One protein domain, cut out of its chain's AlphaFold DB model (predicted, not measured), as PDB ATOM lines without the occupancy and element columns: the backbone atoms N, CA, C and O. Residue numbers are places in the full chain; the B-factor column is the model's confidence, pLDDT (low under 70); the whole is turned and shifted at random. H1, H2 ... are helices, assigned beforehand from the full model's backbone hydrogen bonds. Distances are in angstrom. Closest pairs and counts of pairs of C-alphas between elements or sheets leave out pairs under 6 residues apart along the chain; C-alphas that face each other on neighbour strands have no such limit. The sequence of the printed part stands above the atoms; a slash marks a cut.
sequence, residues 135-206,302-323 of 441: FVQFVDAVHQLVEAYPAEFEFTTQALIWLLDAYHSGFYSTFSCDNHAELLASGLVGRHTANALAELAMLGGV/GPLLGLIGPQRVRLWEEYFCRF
ATOM      1  N   PHE A 135     146.217 232.715 224.363       95.88
ATOM      2  CA  PHE A 135     146.831 232.334 223.094       95.88
ATOM      3  C   PHE A 135     146.227 233.092 221.904       95.88
ATOM      4  O   PHE A 135     146.956 233.573 221.045       95.88
ATOM      5  N   VAL A 136     144.904 233.282 221.887       96.19
ATOM      6  CA  VAL A 136     144.226 234.045 220.828       96.19
ATOM      7  C   VAL A 136     144.647 235.517 220.860       96.19
ATOM      8  O   VAL A 136     144.908 236.098 219.813       96.19
ATOM      9  N   GLN A 137     144.779 236.105 222.054       96.62
ATOM     10  CA  GLN A 137     145.283 237.476 222.218       96.62
ATOM     11  C   GLN A 137     146.724 237.624 221.722       96.62
ATOM     12  O   GLN A 137     147.060 238.628 221.102       96.62
ATOM     13  N   PHE A 138     147.568 236.620 221.967       97.50
ATOM     14  CA  PHE A 138     148.925 236.592 221.435       97.50
ATOM     15  C   PHE A 138     148.932 236.546 219.900       97.50
ATOM     16  O   PHE A 138     149.624 237.350 219.281       97.50
ATOM     17  N   VAL A 139     148.141 235.662 219.281       97.31
ATOM     18  CA  VAL A 139     148.074 235.573 217.811       97.31
ATOM     19  C   VAL A 139     147.538 236.866 217.192       97.31
ATOM     20  O   VAL A 139     148.059 237.302 216.170       97.31
ATOM     21  N   ASP A 140     146.555 237.515 217.819       97.25
ATOM     22  CA  ASP A 140     146.058 238.817 217.362       97.25
ATOM     23  C   ASP A 140     147.138 239.907 217.434       97.25
ATOM     24  O   ASP A 140     147.317 240.661 216.481       97.25
ATOM     25  N   ALA A 141     147.928 239.953 218.509       97.50
ATOM     26  CA  ALA A 141     149.047 240.889 218.599       97.50
ATOM     27  C   ALA A 141     150.108 240.632 217.513       97.50
ATOM     28  O   ALA A 141     150.612 241.576 216.906       97.50
ATOM     29  N   VAL A 142     150.413 239.364 217.214       97.19
ATOM     30  CA  VAL A 142     151.318 239.009 216.107       97.19
ATOM     31  C   VAL A 142     150.721 239.420 214.762       97.19
ATOM     32  O   VAL A 142     151.440 239.958 213.927       97.19
ATOM     33  N   HIS A 143     149.417 239.234 214.552       96.75
ATOM     34  CA  HIS A 143     148.736 239.681 213.338       96.75
ATOM     35  C   HIS A 143     148.877 241.195 213.126       96.75
ATOM     36  O   HIS A 143     149.214 241.628 212.026       96.75
ATOM     37  N   GLN A 144     148.705 241.991 214.184       96.62
ATOM     38  CA  GLN A 144     148.906 243.444 214.126       96.62
ATOM     39  C   GLN A 144     150.350 243.810 213.736       96.62
ATOM     40  O   GLN A 144     150.559 244.741 212.960       96.62
ATOM     41  N   LEU A 145     151.348 243.062 214.225       96.62
ATOM     42  CA  LEU A 145     152.750 243.258 213.836       96.62
ATOM     43  C   LEU A 145     153.015 242.854 212.380       96.62
ATOM     44  O   LEU A 145     153.746 243.559 211.691       96.62
ATOM     45  N   VAL A 146     152.404 241.769 211.896       96.44
ATOM     46  CA  VAL A 146     152.503 241.343 210.488       96.44
ATOM     47  C   VAL A 146     151.890 242.387 209.553       96.44
ATOM     48  O   VAL A 146     152.463 242.672 208.504       96.44
ATOM     49  N   GLU A 147     150.766 243.002 209.932       95.56
ATOM     50  CA  GLU A 147     150.172 244.101 209.161       95.56
ATOM     51  C   GLU A 147     151.041 245.369 209.176       95.56
ATOM     52  O   GLU A 147     151.164 246.040 208.150       95.56
ATOM     53  N   ALA A 148     151.652 245.698 210.318       95.69
ATOM     54  CA  ALA A 148     152.502 246.880 210.454       95.69
ATOM     55  C   ALA A 148     153.864 246.725 209.750       95.69
ATOM     56  O   ALA A 148     154.376 247.691 209.179       95.69
ATOM     57  N   TYR A 149     154.434 245.519 209.762       95.88
ATOM     58  CA  TYR A 149     155.788 245.229 209.280       95.88
ATOM     59  C   TYR A 149     155.814 244.003 208.346       95.88
ATOM     60  O   TYR A 149     156.488 243.015 208.637       95.88
ATOM     61  N   PRO A 150     155.137 244.043 207.183       95.31
ATOM     62  CA  PRO A 150     154.956 242.864 206.329       95.31
ATOM     63  C   PRO A 150     156.258 242.296 205.742       95.31
ATOM     64  O   PRO A 150     156.278 241.148 205.314       95.31
ATOM     65  N   ALA A 151     157.339 243.082 205.697       94.56
ATOM     66  CA  ALA A 151     158.645 242.645 205.199       94.56
ATOM     67  C   ALA A 151     159.513 241.947 206.265       94.56
ATOM     68  O   ALA A 151     160.481 241.283 205.904       94.56
ATOM     69  N   GLU A 152     159.179 242.095 207.551       96.50
ATOM     70  CA  GLU A 152     159.959 241.538 208.667       96.50
ATOM     71  C   GLU A 152     159.518 240.113 209.042       96.50
ATOM     72  O   GLU A 152     160.230 239.400 209.747       96.50
ATOM     73  N   PHE A 153     158.350 239.672 208.564       96.00
ATOM     74  CA  PHE A 153     157.797 238.351 208.856       96.00
ATOM     75  C   PHE A 153     157.777 237.470 207.604       96.00
ATOM     76  O   PHE A 153     157.213 237.827 206.574       96.00
ATOM     77  N   GLU A 154     158.362 236.276 207.710       94.88
ATOM     78  CA  GLU A 154     158.339 235.276 206.634       94.88
ATOM     79  C   GLU A 154     156.948 234.638 206.472       94.88
ATOM     80  O   GLU A 154     156.523 234.303 205.365       94.88
ATOM     81  N   PHE A 155     156.208 234.492 207.575       94.88
ATOM     82  CA  PHE A 155     154.881 233.886 207.573       94.88
ATOM     83  C   PHE A 155     153.778 234.899 207.235       94.88
ATOM     84  O   PHE A 155     153.860 236.085 207.541       94.88
ATOM     85  N   THR A 156     152.708 234.408 206.612       94.62
ATOM     86  CA  THR A 156     151.564 235.220 206.174       94.62
ATOM     87  C   THR A 156     150.456 235.265 207.229       94.62
ATOM     88  O   THR A 156     150.367 234.400 208.103       94.62
ATOM     89  N   THR A 157     149.515 236.205 207.089       95.88
ATOM     90  CA  THR A 157     148.248 236.206 207.847       95.88
ATOM     91  C   THR A 157     147.512 234.864 207.754       95.88
ATOM     92  O   THR A 157     146.935 234.401 208.735       95.88
ATOM     93  N   GLN A 158     147.585 234.184 206.604       95.38
ATOM     94  CA  GLN A 158     146.958 232.874 206.417       95.38
ATOM     95  C   GLN A 158     147.561 231.803 207.336       95.38
ATOM     96  O   GLN A 158     146.831 230.939 207.821       95.38
ATOM     97  N   ALA A 159     148.867 231.873 207.618       95.50
ATOM     98  CA  ALA A 159     149.523 230.975 208.565       95.50
ATOM     99  C   ALA A 159     149.006 231.187 209.997       95.50
ATOM    100  O   ALA A 159     148.804 230.215 210.723       95.50
ATOM    101  N   LEU A 160     148.730 232.436 210.390       96.44
ATOM    102  CA  LEU A 160     148.155 232.759 211.701       96.44
ATOM    103  C   LEU A 160     146.707 232.270 211.839       96.44
ATOM    104  O   LEU A 160     146.347 231.718 212.879       96.44
ATOM    105  N   ILE A 161     145.895 232.417 210.787       96.44
ATOM    106  CA  ILE A 161     144.524 231.876 210.749       96.44
ATOM    107  C   ILE A 161     144.565 230.351 210.871       96.44
ATOM    108  O   ILE A 161     143.891 229.782 211.729       96.44
ATOM    109  N   TRP A 162     145.417 229.693 210.081       96.25
ATOM    110  CA  TRP A 162     145.588 228.243 210.144       96.25
ATOM    111  C   TRP A 162     146.036 227.775 211.535       96.25
ATOM    112  O   TRP A 162     145.543 226.769 212.038       96.25
ATOM    113  N   LEU A 163     146.936 228.517 212.189       96.50
ATOM    114  CA  LEU A 163     147.405 228.202 213.538       96.50
ATOM    115  C   LEU A 163     146.266 228.243 214.569       96.50
ATOM    116  O   LEU A 163     146.209 227.389 215.456       96.50
ATOM    117  N   LEU A 164     145.346 229.204 214.446       96.94
ATOM    118  CA  LEU A 164     144.158 229.292 215.299       96.94
ATOM    119  C   LEU A 164     143.156 228.174 215.012       96.94
ATOM    120  O   LEU A 164     142.618 227.589 215.955       96.94
ATOM    121  N   ASP A 165     142.952 227.824 213.744       96.56
ATOM    122  CA  ASP A 165     142.123 226.677 213.369       96.56
ATOM    123  C   ASP A 165     142.708 225.377 213.940       96.56
ATOM    124  O   ASP A 165     141.993 224.582 214.557       96.56
ATOM    125  N   ALA A 166     144.025 225.187 213.829       95.75
ATOM    126  CA  ALA A 166     144.739 224.055 214.409       95.75
ATOM    127  C   ALA A 166     144.586 224.011 215.940       95.75
ATOM    128  O   ALA A 166     144.298 222.943 216.489       95.75
ATOM    129  N   TYR A 167     144.699 225.159 216.615       95.81
ATOM    130  CA  TYR A 167     144.487 225.299 218.059       95.81
ATOM    131  C   TYR A 167     143.064 224.908 218.487       95.81
ATOM    132  O   TYR A 167     142.891 224.146 219.438       95.81
ATOM    133  N   HIS A 168     142.038 225.368 217.767       95.06
ATOM    134  CA  HIS A 168     140.641 225.078 218.102       95.06
ATOM    135  C   HIS A 168     140.161 223.693 217.652       95.06
ATOM    136  O   HIS A 168     139.214 223.160 218.235       95.06
ATOM    137  N   SER A 169     140.801 223.093 216.647       94.94
ATOM    138  CA  SER A 169     140.396 221.795 216.094       94.94
ATOM    139  C   SER A 169     140.527 220.637 217.087       94.94
ATOM    140  O   SER A 169     139.782 219.662 216.992       94.94
ATOM    141  N   GLY A 170     141.498 220.714 218.008       93.06
ATOM    142  CA  GLY A 170     141.904 219.582 218.847       93.06
ATOM    143  C   GLY A 170     142.509 218.409 218.061       93.06
ATOM    144  O   GLY A 170     142.706 217.336 218.625       93.06
ATOM    145  N   PHE A 171     142.792 218.584 216.764       92.50
ATOM    146  CA  PHE A 171     143.340 217.526 215.912       92.50
ATOM    147  C   PHE A 171     144.834 217.291 216.169       92.50
ATOM    148  O   PHE A 171     145.336 216.174 216.043       92.50
ATOM    149  N   TYR A 172     145.536 218.352 216.562       94.56
ATOM    150  CA  TYR A 172     146.972 218.345 216.792       94.56
ATOM    151  C   TYR A 172     147.298 218.173 218.269       94.56
ATOM    152  O   TYR A 172     146.768 218.873 219.138       94.56
ATOM    153  N   SER A 173     148.261 217.298 218.556       93.88
ATOM    154  CA  SER A 173     148.759 217.120 219.924       93.88
ATOM    155  C   SER A 173     149.546 218.325 220.435       93.88
ATOM    156  O   SER A 173     149.669 218.492 221.646       93.88
ATOM    157  N   THR A 174     150.007 219.200 219.534       94.31
ATOM    158  CA  THR A 174     150.755 220.429 219.839       94.31
ATOM    159  C   THR A 174     150.075 221.301 220.901       94.31
ATOM    160  O   THR A 174     150.769 221.913 221.704       94.31
ATOM    161  N   PHE A 175     148.738 221.321 220.945       95.12
ATOM    162  CA  PHE A 175     147.953 222.162 221.862       95.12
ATOM    163  C   PHE A 175     147.086 221.359 222.846       95.12
ATOM    164  O   PHE A 175     146.177 221.911 223.458       95.12
ATOM    165  N   SER A 176     147.318 220.048 222.975       91.94
ATOM    166  CA  SER A 176     146.409 219.147 223.705       91.94
ATOM    167  C   SER A 176     146.671 219.034 225.213       91.94
ATOM    168  O   SER A 176     145.806 218.532 225.929       91.94
ATOM    169  N   CYS A 177     147.848 219.441 225.697       94.19
ATOM    170  CA  CYS A 177     148.265 219.259 227.091       94.19
ATOM    171  C   CYS A 177     148.741 220.573 227.710       94.19
ATOM    172  O   CYS A 177     149.333 221.403 227.018       94.19
ATOM    173  N   ASP A 178     148.550 220.717 229.023       93.56
ATOM    174  CA  ASP A 178     148.895 221.948 229.745       93.56
ATOM    175  C   ASP A 178     150.402 222.048 230.027       93.56
ATOM    176  O   ASP A 178     150.955 223.128 230.232       93.56
ATOM    177  N   ASN A 179     151.087 220.905 230.062       94.38
ATOM    178  CA  ASN A 179     152.520 220.827 230.306       94.38
ATOM    179  C   ASN A 179     153.162 219.623 229.599       94.38
ATOM    180  O   ASN A 179     152.498 218.680 229.165       94.38
ATOM    181  N   HIS A 180     154.495 219.642 229.516       91.75
ATOM    182  CA  HIS A 180     155.268 218.600 228.840       91.75
ATOM    183  C   HIS A 180     155.163 217.225 229.521       91.75
ATOM    184  O   HIS A 180     155.168 216.202 228.840       91.75
ATOM    185  N   ALA A 181     155.026 217.175 230.850       94.56
ATOM    186  CA  ALA A 181     154.898 215.911 231.575       94.56
ATOM    187  C   ALA A 181     153.581 215.193 231.232       94.56
ATOM    188  O   ALA A 181     153.581 213.982 231.010       94.56
ATOM    189  N   GLU A 182     152.476 215.932 231.111       95.19
ATOM    190  CA  GLU A 182     151.188 215.408 230.647       95.19
ATOM    191  C   GLU A 182     151.256 214.964 229.178       95.19
ATOM    192  O   GLU A 182     150.731 213.907 228.816       95.19
ATOM    193  N   LEU A 183     151.966 215.718 228.334       92.31
ATOM    194  CA  LEU A 183     152.183 215.351 226.934       92.31
ATOM    195  C   LEU A 183     152.947 214.018 226.798       92.31
ATOM    196  O   LEU A 183     152.592 213.177 225.968       92.31
ATOM    197  N   LEU A 184     153.961 213.786 227.636       92.06
ATOM    198  CA  LEU A 184     154.686 212.512 227.687       92.06
ATOM    199  C   LEU A 184     153.819 211.383 228.265       92.06
ATOM    200  O   LEU A 184     153.768 210.294 227.694       92.06
ATOM    201  N   ALA A 185     153.098 211.641 229.360       94.12
ATOM    202  CA  ALA A 185     152.256 210.648 230.032       94.12
ATOM    203  C   ALA A 185     151.052 210.207 229.182       94.12
ATOM    204  O   ALA A 185     150.650 209.042 229.224       94.12
ATOM    205  N   SER A 186     150.496 211.113 228.378       92.88
ATOM    206  CA  SER A 186     149.425 210.806 227.422       92.88
ATOM    207  C   SER A 186     149.906 209.949 226.245       92.88
ATOM    208  O   SER A 186     149.094 209.356 225.528       92.88
ATOM    209  N   GLY A 187     151.225 209.845 226.043       92.19
ATOM    210  CA  GLY A 187     151.820 209.138 224.915       92.19
ATOM    211  C   GLY A 187     151.505 209.797 223.573       92.19
ATOM    212  O   GLY A 187     151.554 209.120 222.551       92.19
ATOM    213  N   LEU A 188     151.140 211.084 223.563       89.94
ATOM    214  CA  LEU A 188     150.924 211.844 222.331       89.94
ATOM    215  C   LEU A 188     152.252 212.135 221.618       89.94
ATOM    216  O   LEU A 188     152.297 212.214 220.394       89.94
ATOM    217  N   VAL A 189     153.358 212.205 222.366       85.25
ATOM    218  CA  VAL A 189     154.703 212.256 221.781       85.25
ATOM    219  C   VAL A 189     155.031 210.906 221.138       85.25
ATOM    220  O   VAL A 189     155.156 209.892 221.821       85.25
ATOM    221  N   GLY A 190     155.162 210.880 219.810       78.00
ATOM    222  CA  GLY A 190     155.611 209.705 219.051       78.00
ATOM    223  C   GLY A 190     154.520 208.710 218.640       78.00
ATOM    224  O   GLY A 190     154.812 207.762 217.912       78.00
ATOM    225  N   ARG A 191     153.259 208.912 219.043       73.44
ATOM    226  CA  ARG A 191     152.112 208.227 218.420       73.44
ATOM    227  C   ARG A 191     151.615 209.039 217.222       73.44
ATOM    228  O   ARG A 191     152.022 210.177 217.043       73.44
ATOM    229  N   HIS A 192     150.750 208.442 216.400       73.81
ATOM    230  CA  HIS A 192     150.212 208.949 215.122       73.81
ATOM    231  C   HIS A 192     149.444 210.293 215.168       73.81
ATOM    232  O   HIS A 192     148.568 210.527 214.340       73.81
ATOM    233  N   THR A 193     149.715 211.176 216.122       87.12
ATOM    234  CA  THR A 193     149.185 212.535 216.128       87.12
ATOM    235  C   THR A 193     150.078 213.434 215.293       87.12
ATOM    236  O   THR A 193     151.290 213.481 215.510       87.12
ATOM    237  N   ALA A 194     149.477 214.142 214.344       91.69
ATOM    238  CA  ALA A 194     150.178 215.146 213.564       91.69
ATOM    239  C   ALA A 194     150.680 216.273 214.483       91.69
ATOM    240  O   ALA A 194     150.009 216.659 215.445       91.69
ATOM    241  N   ASN A 195     151.864 216.802 214.176       93.06
ATOM    242  CA  ASN A 195     152.374 218.024 214.787       93.06
ATOM    243  C   ASN A 195     151.931 219.206 213.921       93.06
ATOM    244  O   ASN A 195     152.293 219.261 212.745       93.06
ATOM    245  N   ALA A 196     151.192 220.152 214.508       94.50
ATOM    246  CA  ALA A 196     150.682 221.320 213.795       94.50
ATOM    247  C   ALA A 196     151.809 222.106 213.114       94.50
ATOM    248  O   ALA A 196     151.684 222.511 211.968       94.50
ATOM    249  N   LEU A 197     152.951 222.274 213.781       93.19
ATOM    250  CA  LEU A 197     154.066 223.043 213.226       93.19
ATOM    251  C   LEU A 197     154.751 222.316 212.067       93.19
ATOM    252  O   LEU A 197     155.192 222.956 211.119       93.19
ATOM    253  N   ALA A 198     154.807 220.984 212.118       93.25
ATOM    254  CA  ALA A 198     155.332 220.197 211.008       93.25
ATOM    255  C   ALA A 198     154.406 220.294 209.788       93.25
ATOM    256  O   ALA A 198     154.883 220.441 208.668       93.25
ATOM    257  N   GLU A 199     153.087 220.261 209.996       93.50
ATOM    258  CA  GLU A 199     152.127 220.440 208.907       93.50
ATOM    259  C   GLU A 199     152.143 221.872 208.360       93.50
ATOM    260  O   GLU A 199     152.167 222.059 207.146       93.50
ATOM    261  N   LEU A 200     152.243 222.882 209.226       93.56
ATOM    262  CA  LEU A 200     152.386 224.275 208.811       93.56
ATOM    263  C   LEU A 200     153.655 224.494 207.982       93.56
ATOM    264  O   LEU A 200     153.596 225.173 206.963       93.56
ATOM    265  N   ALA A 201     154.783 223.892 208.369       91.69
ATOM    266  CA  ALA A 201     156.021 223.959 207.594       91.69
ATOM    267  C   ALA A 201     155.858 223.329 206.200       91.69
ATOM    268  O   ALA A 201     156.356 223.866 205.211       91.69
ATOM    269  N   MET A 202     155.100 222.232 206.100       90.88
ATOM    270  CA  MET A 202     154.775 221.599 204.817       90.88
ATOM    271  C   MET A 202     153.837 222.463 203.957       90.88
ATOM    272  O   MET A 202     153.950 222.454 202.733       90.88
ATOM    273  N   LEU A 203     152.936 223.230 204.578       87.56
ATOM    274  CA  LEU A 203     152.043 224.173 203.895       87.56
ATOM    275  C   LEU A 203     152.751 225.482 203.500       87.56
ATOM    276  O   LEU A 203     152.411 226.084 202.480       87.56
ATOM    277  N   GLY A 204     153.745 225.912 204.281       73.31
ATOM    278  CA  GLY A 204     154.503 227.154 204.096       73.31
ATOM    279  C   GLY A 204     155.307 227.209 202.796       73.31
ATOM    280  O   GLY A 204     155.542 228.292 202.272       73.31
ATOM    281  N   GLY A 205     155.620 226.058 202.194       64.31
ATOM    282  CA  GLY A 205     156.216 225.997 200.856       64.31
ATOM    283  C   GLY A 205     155.283 226.422 199.710       64.31
ATOM    284  O   GLY A 205     155.728 226.476 198.565       64.31
ATOM    285  N   VAL A 206     153.998 226.697 199.978       54.78
ATOM    286  CA  VAL A 206     152.966 226.868 198.934       54.78
ATOM    287  C   VAL A 206     152.396 228.290 198.857       54.78
ATOM    288  O   VAL A 206     151.651 228.581 197.923       54.78
ATOM    289  N   GLY A 302     141.607 245.689 213.340       44.62
ATOM    290  CA  GLY A 302     140.947 244.620 214.085       44.62
ATOM    291  C   GLY A 302     140.274 245.151 215.362       44.62
ATOM    292  O   GLY A 302     140.707 246.165 215.919       44.62
ATOM    293  N   PRO A 303     139.219 244.482 215.867       46.38
ATOM    294  CA  PRO A 303     138.412 244.959 216.997       46.38
ATOM    295  C   PRO A 303     139.219 245.201 218.282       46.38
ATOM    296  O   PRO A 303     138.776 245.934 219.166       46.38
ATOM    297  N   LEU A 304     140.413 244.618 218.386       43.91
ATOM    298  CA  LEU A 304     141.303 244.790 219.523       43.91
ATOM    299  C   LEU A 304     142.133 246.081 219.435       43.91
ATOM    300  O   LEU A 304     142.315 246.726 220.464       43.91
ATOM    301  N   LEU A 305     142.512 246.565 218.247       49.16
ATOM    302  CA  LEU A 305     143.244 247.835 218.101       49.16
ATOM    303  C   LEU A 305     142.418 249.053 218.543       49.16
ATOM    304  O   LEU A 305     142.963 249.997 219.106       49.16
ATOM    305  N   GLY A 306     141.095 249.023 218.357       52.62
ATOM    306  CA  GLY A 306     140.208 250.086 218.848       52.62
ATOM    307  C   GLY A 306     140.079 250.128 220.379       52.62
ATOM    308  O   GLY A 306     139.799 251.182 220.948       52.62
ATOM    309  N   LEU A 307     140.296 248.993 221.051       43.12
ATOM    310  CA  LEU A 307     140.226 248.853 222.513       43.12
ATOM    311  C   LEU A 307     141.593 249.038 223.189       43.12
ATOM    312  O   LEU A 307     141.676 249.372 224.374       43.12
ATOM    313  N   ILE A 308     142.672 248.830 222.440       51.84
ATOM    314  CA  ILE A 308     144.051 248.953 222.892       51.84
ATOM    315  C   ILE A 308     144.511 250.378 222.560       51.84
ATOM    316  O   ILE A 308     144.952 250.673 221.457       51.84
ATOM    317  N   GLY A 309     144.387 251.299 223.522       54.41
ATOM    318  CA  GLY A 309     144.842 252.681 223.333       54.41
ATOM    319  C   GLY A 309     146.322 252.766 222.896       54.41
ATOM    320  O   GLY A 309     147.098 251.861 223.209       54.41
ATOM    321  N   PRO A 310     146.757 253.867 222.248       54.97
ATOM    322  CA  PRO A 310     148.084 253.983 221.622       54.97
ATOM    323  C   PRO A 310     149.269 253.696 222.561       54.97
ATOM    324  O   PRO A 310     150.324 253.245 222.128       54.97
ATOM    325  N   GLN A 311     149.098 253.914 223.868       49.53
ATOM    326  CA  GLN A 311     150.109 253.575 224.875       49.53
ATOM    327  C   GLN A 311     150.325 252.069 225.044       49.53
ATOM    328  O   GLN A 311     151.431 251.644 225.361       49.53
ATOM    329  N   ARG A 312     149.286 251.252 224.851       52.59
ATOM    330  CA  ARG A 312     149.399 249.798 224.974       52.59
ATOM    331  C   ARG A 312     150.066 249.194 223.743       52.59
ATOM    332  O   ARG A 312     150.897 248.323 223.927       52.59
ATOM    333  N   VAL A 313     149.796 249.709 222.541       56.16
ATOM    334  CA  VAL A 313     150.554 249.329 221.334       56.16
ATOM    335  C   VAL A 313     152.044 249.619 221.536       56.16
ATOM    336  O   VAL A 313     152.858 248.728 221.344       56.16
ATOM    337  N   ARG A 314     152.395 250.796 222.078       59.16
ATOM    338  CA  ARG A 314     153.787 251.116 222.441       59.16
ATOM    339  C   ARG A 314     154.395 250.184 223.481       59.16
ATOM    340  O   ARG A 314     155.524 249.766 223.306       59.16
ATOM    341  N   LEU A 315     153.674 249.846 224.552       55.50
ATOM    342  CA  LEU A 315     154.169 248.887 225.552       55.50
ATOM    343  C   LEU A 315     154.422 247.506 224.939       55.50
ATOM    344  O   LEU A 315     155.346 246.814 225.352       55.50
ATOM    345  N   TRP A 316     153.606 247.108 223.968       60.22
ATOM    346  CA  TRP A 316     153.768 245.855 223.241       60.22
ATOM    347  C   TRP A 316     154.951 245.898 222.271       60.22
ATOM    348  O   TRP A 316     155.775 244.986 222.302       60.22
ATOM    349  N   GLU A 317     155.083 246.970 221.487       59.78
ATOM    350  CA  GLU A 317     156.254 247.229 220.642       59.78
ATOM    351  C   GLU A 317     157.531 247.271 221.492       59.78
ATOM    352  O   GLU A 317     158.481 246.553 221.217       59.78
ATOM    353  N   GLU A 318     157.552 248.016 222.595       64.56
ATOM    354  CA  GLU A 318     158.700 248.068 223.504       64.56
ATOM    355  C   GLU A 318     158.992 246.702 224.142       64.56
ATOM    356  O   GLU A 318     160.152 246.320 224.273       64.56
ATOM    357  N   TYR A 319     157.979 245.921 224.524       57.44
ATOM    358  CA  TYR A 319     158.197 244.623 225.169       57.44
ATOM    359  C   TYR A 319     158.696 243.535 224.207       57.44
ATOM    360  O   TYR A 319     159.511 242.699 224.616       57.44
ATOM    361  N   PHE A 320     158.221 243.521 222.959       56.03
ATOM    362  CA  PHE A 320     158.589 242.507 221.963       56.03
ATOM    363  C   PHE A 320     159.750 242.952 221.066       56.03
ATOM    364  O   PHE A 320     160.676 242.172 220.848       56.03
ATOM    365  N   CYS A 321     159.771 244.207 220.614       59.53
ATOM    366  CA  CYS A 321     160.843 244.741 219.770       59.53
ATOM    367  C   CYS A 321     162.112 245.094 220.561       59.53
ATOM    368  O   CYS A 321     163.167 245.224 219.947       59.53
ATOM    369  N   ARG A 322     162.096 245.153 221.908       59.12
ATOM    370  CA  ARG A 322     163.347 245.295 222.699       59.12
ATOM    371  C   ARG A 322     164.370 244.191 222.442       59.12
ATOM    372  O   ARG A 322     165.538 244.381 222.752       59.12
ATOM    373  N   PHE A 323     163.933 243.037 221.941       47.53
ATOM    374  CA  PHE A 323     164.804 241.892 221.694       47.53
ATOM    375  C   PHE A 323     165.367 241.849 220.269       47.53
ATOM    376  O   PHE A 323     166.199 240.991 219.987       47.53
TER     377      PHE A 323
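This is residues 135 to 206 and 302 to 323 of the 441 residues of the protein "Hypothetical protein" of Neobodo designis (UniProt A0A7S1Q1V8). A loose group of helices has a helical hairpin, H1 and H2, in its middle; H4 packs on H2, and a loop bearing the short helix H3 makes one end of the long axis. H5, near H1 but touching no helix, makes the other end, where residues 306 to 312 stick out. The printed part has 94 residues with five named helices, H1 to H5 in order along the chain, and no named strand; its class is all helix. It is loose, with a radius of gyration of the C-alphas of 16.0 A, and spans 45 by 31 by 27 A.

H1, residues 135 to 148, and H2, residues 157 to 169, form a helical hairpin and touch; their closest C-alphas, those of His 143 and Thr 157, are 6.5 A apart. They run opposite ways at a shallow tilt of 8 degrees. H3, residues 180 to 185, touches no helix and is apart from H1 and H2. H4, residues 196 to 204, touches H2; their closest C-alphas, those of Ala 166 and Ala 196, are 6.6 A apart. H2 and H4 run opposite ways at a shallow tilt of 30 degrees. H4 is apart from H1 and H3. H5, residues 310 to 321, is near H1 and apart from H2, H3 and H4. In H1, H2, H3, H4 and H5 every O i to N i+4 pair is within hydrogen-bond range.

H1 begins at C-alpha 135, (146.831, 232.334, 223.094), and is 20.1 A long from first to last C-alpha. H2 is 18.4 A long and ends at C-alpha 169, (140.396, 221.795, 216.094). H3 is 8.6 A long and H4 11.9 A. H5 is 15.9 A long and ends at C-alpha 321, (160.843, 244.741, 219.770).

The two C-alphas farthest apart, those of Arg 191 and Pro 310, are 46.0 A apart. Residues 207 to 301 are cut out and not printed; across the cut, C-alphas 206 and 302 are 26.3 A apart. Of the links that are printed whole, H1 to H2, H2 to H3 and H3 to H4 are short; H4 to H5 is the link across the cut. Residues 306 to 312, of which 310 to 312 belong to H5, stand free. The mean pLDDT of the printed part is 83.3, and the model's confidence is low, under 70, at residues 205 to 206 and 302 to 323; H5 has a mean pLDDT of 57.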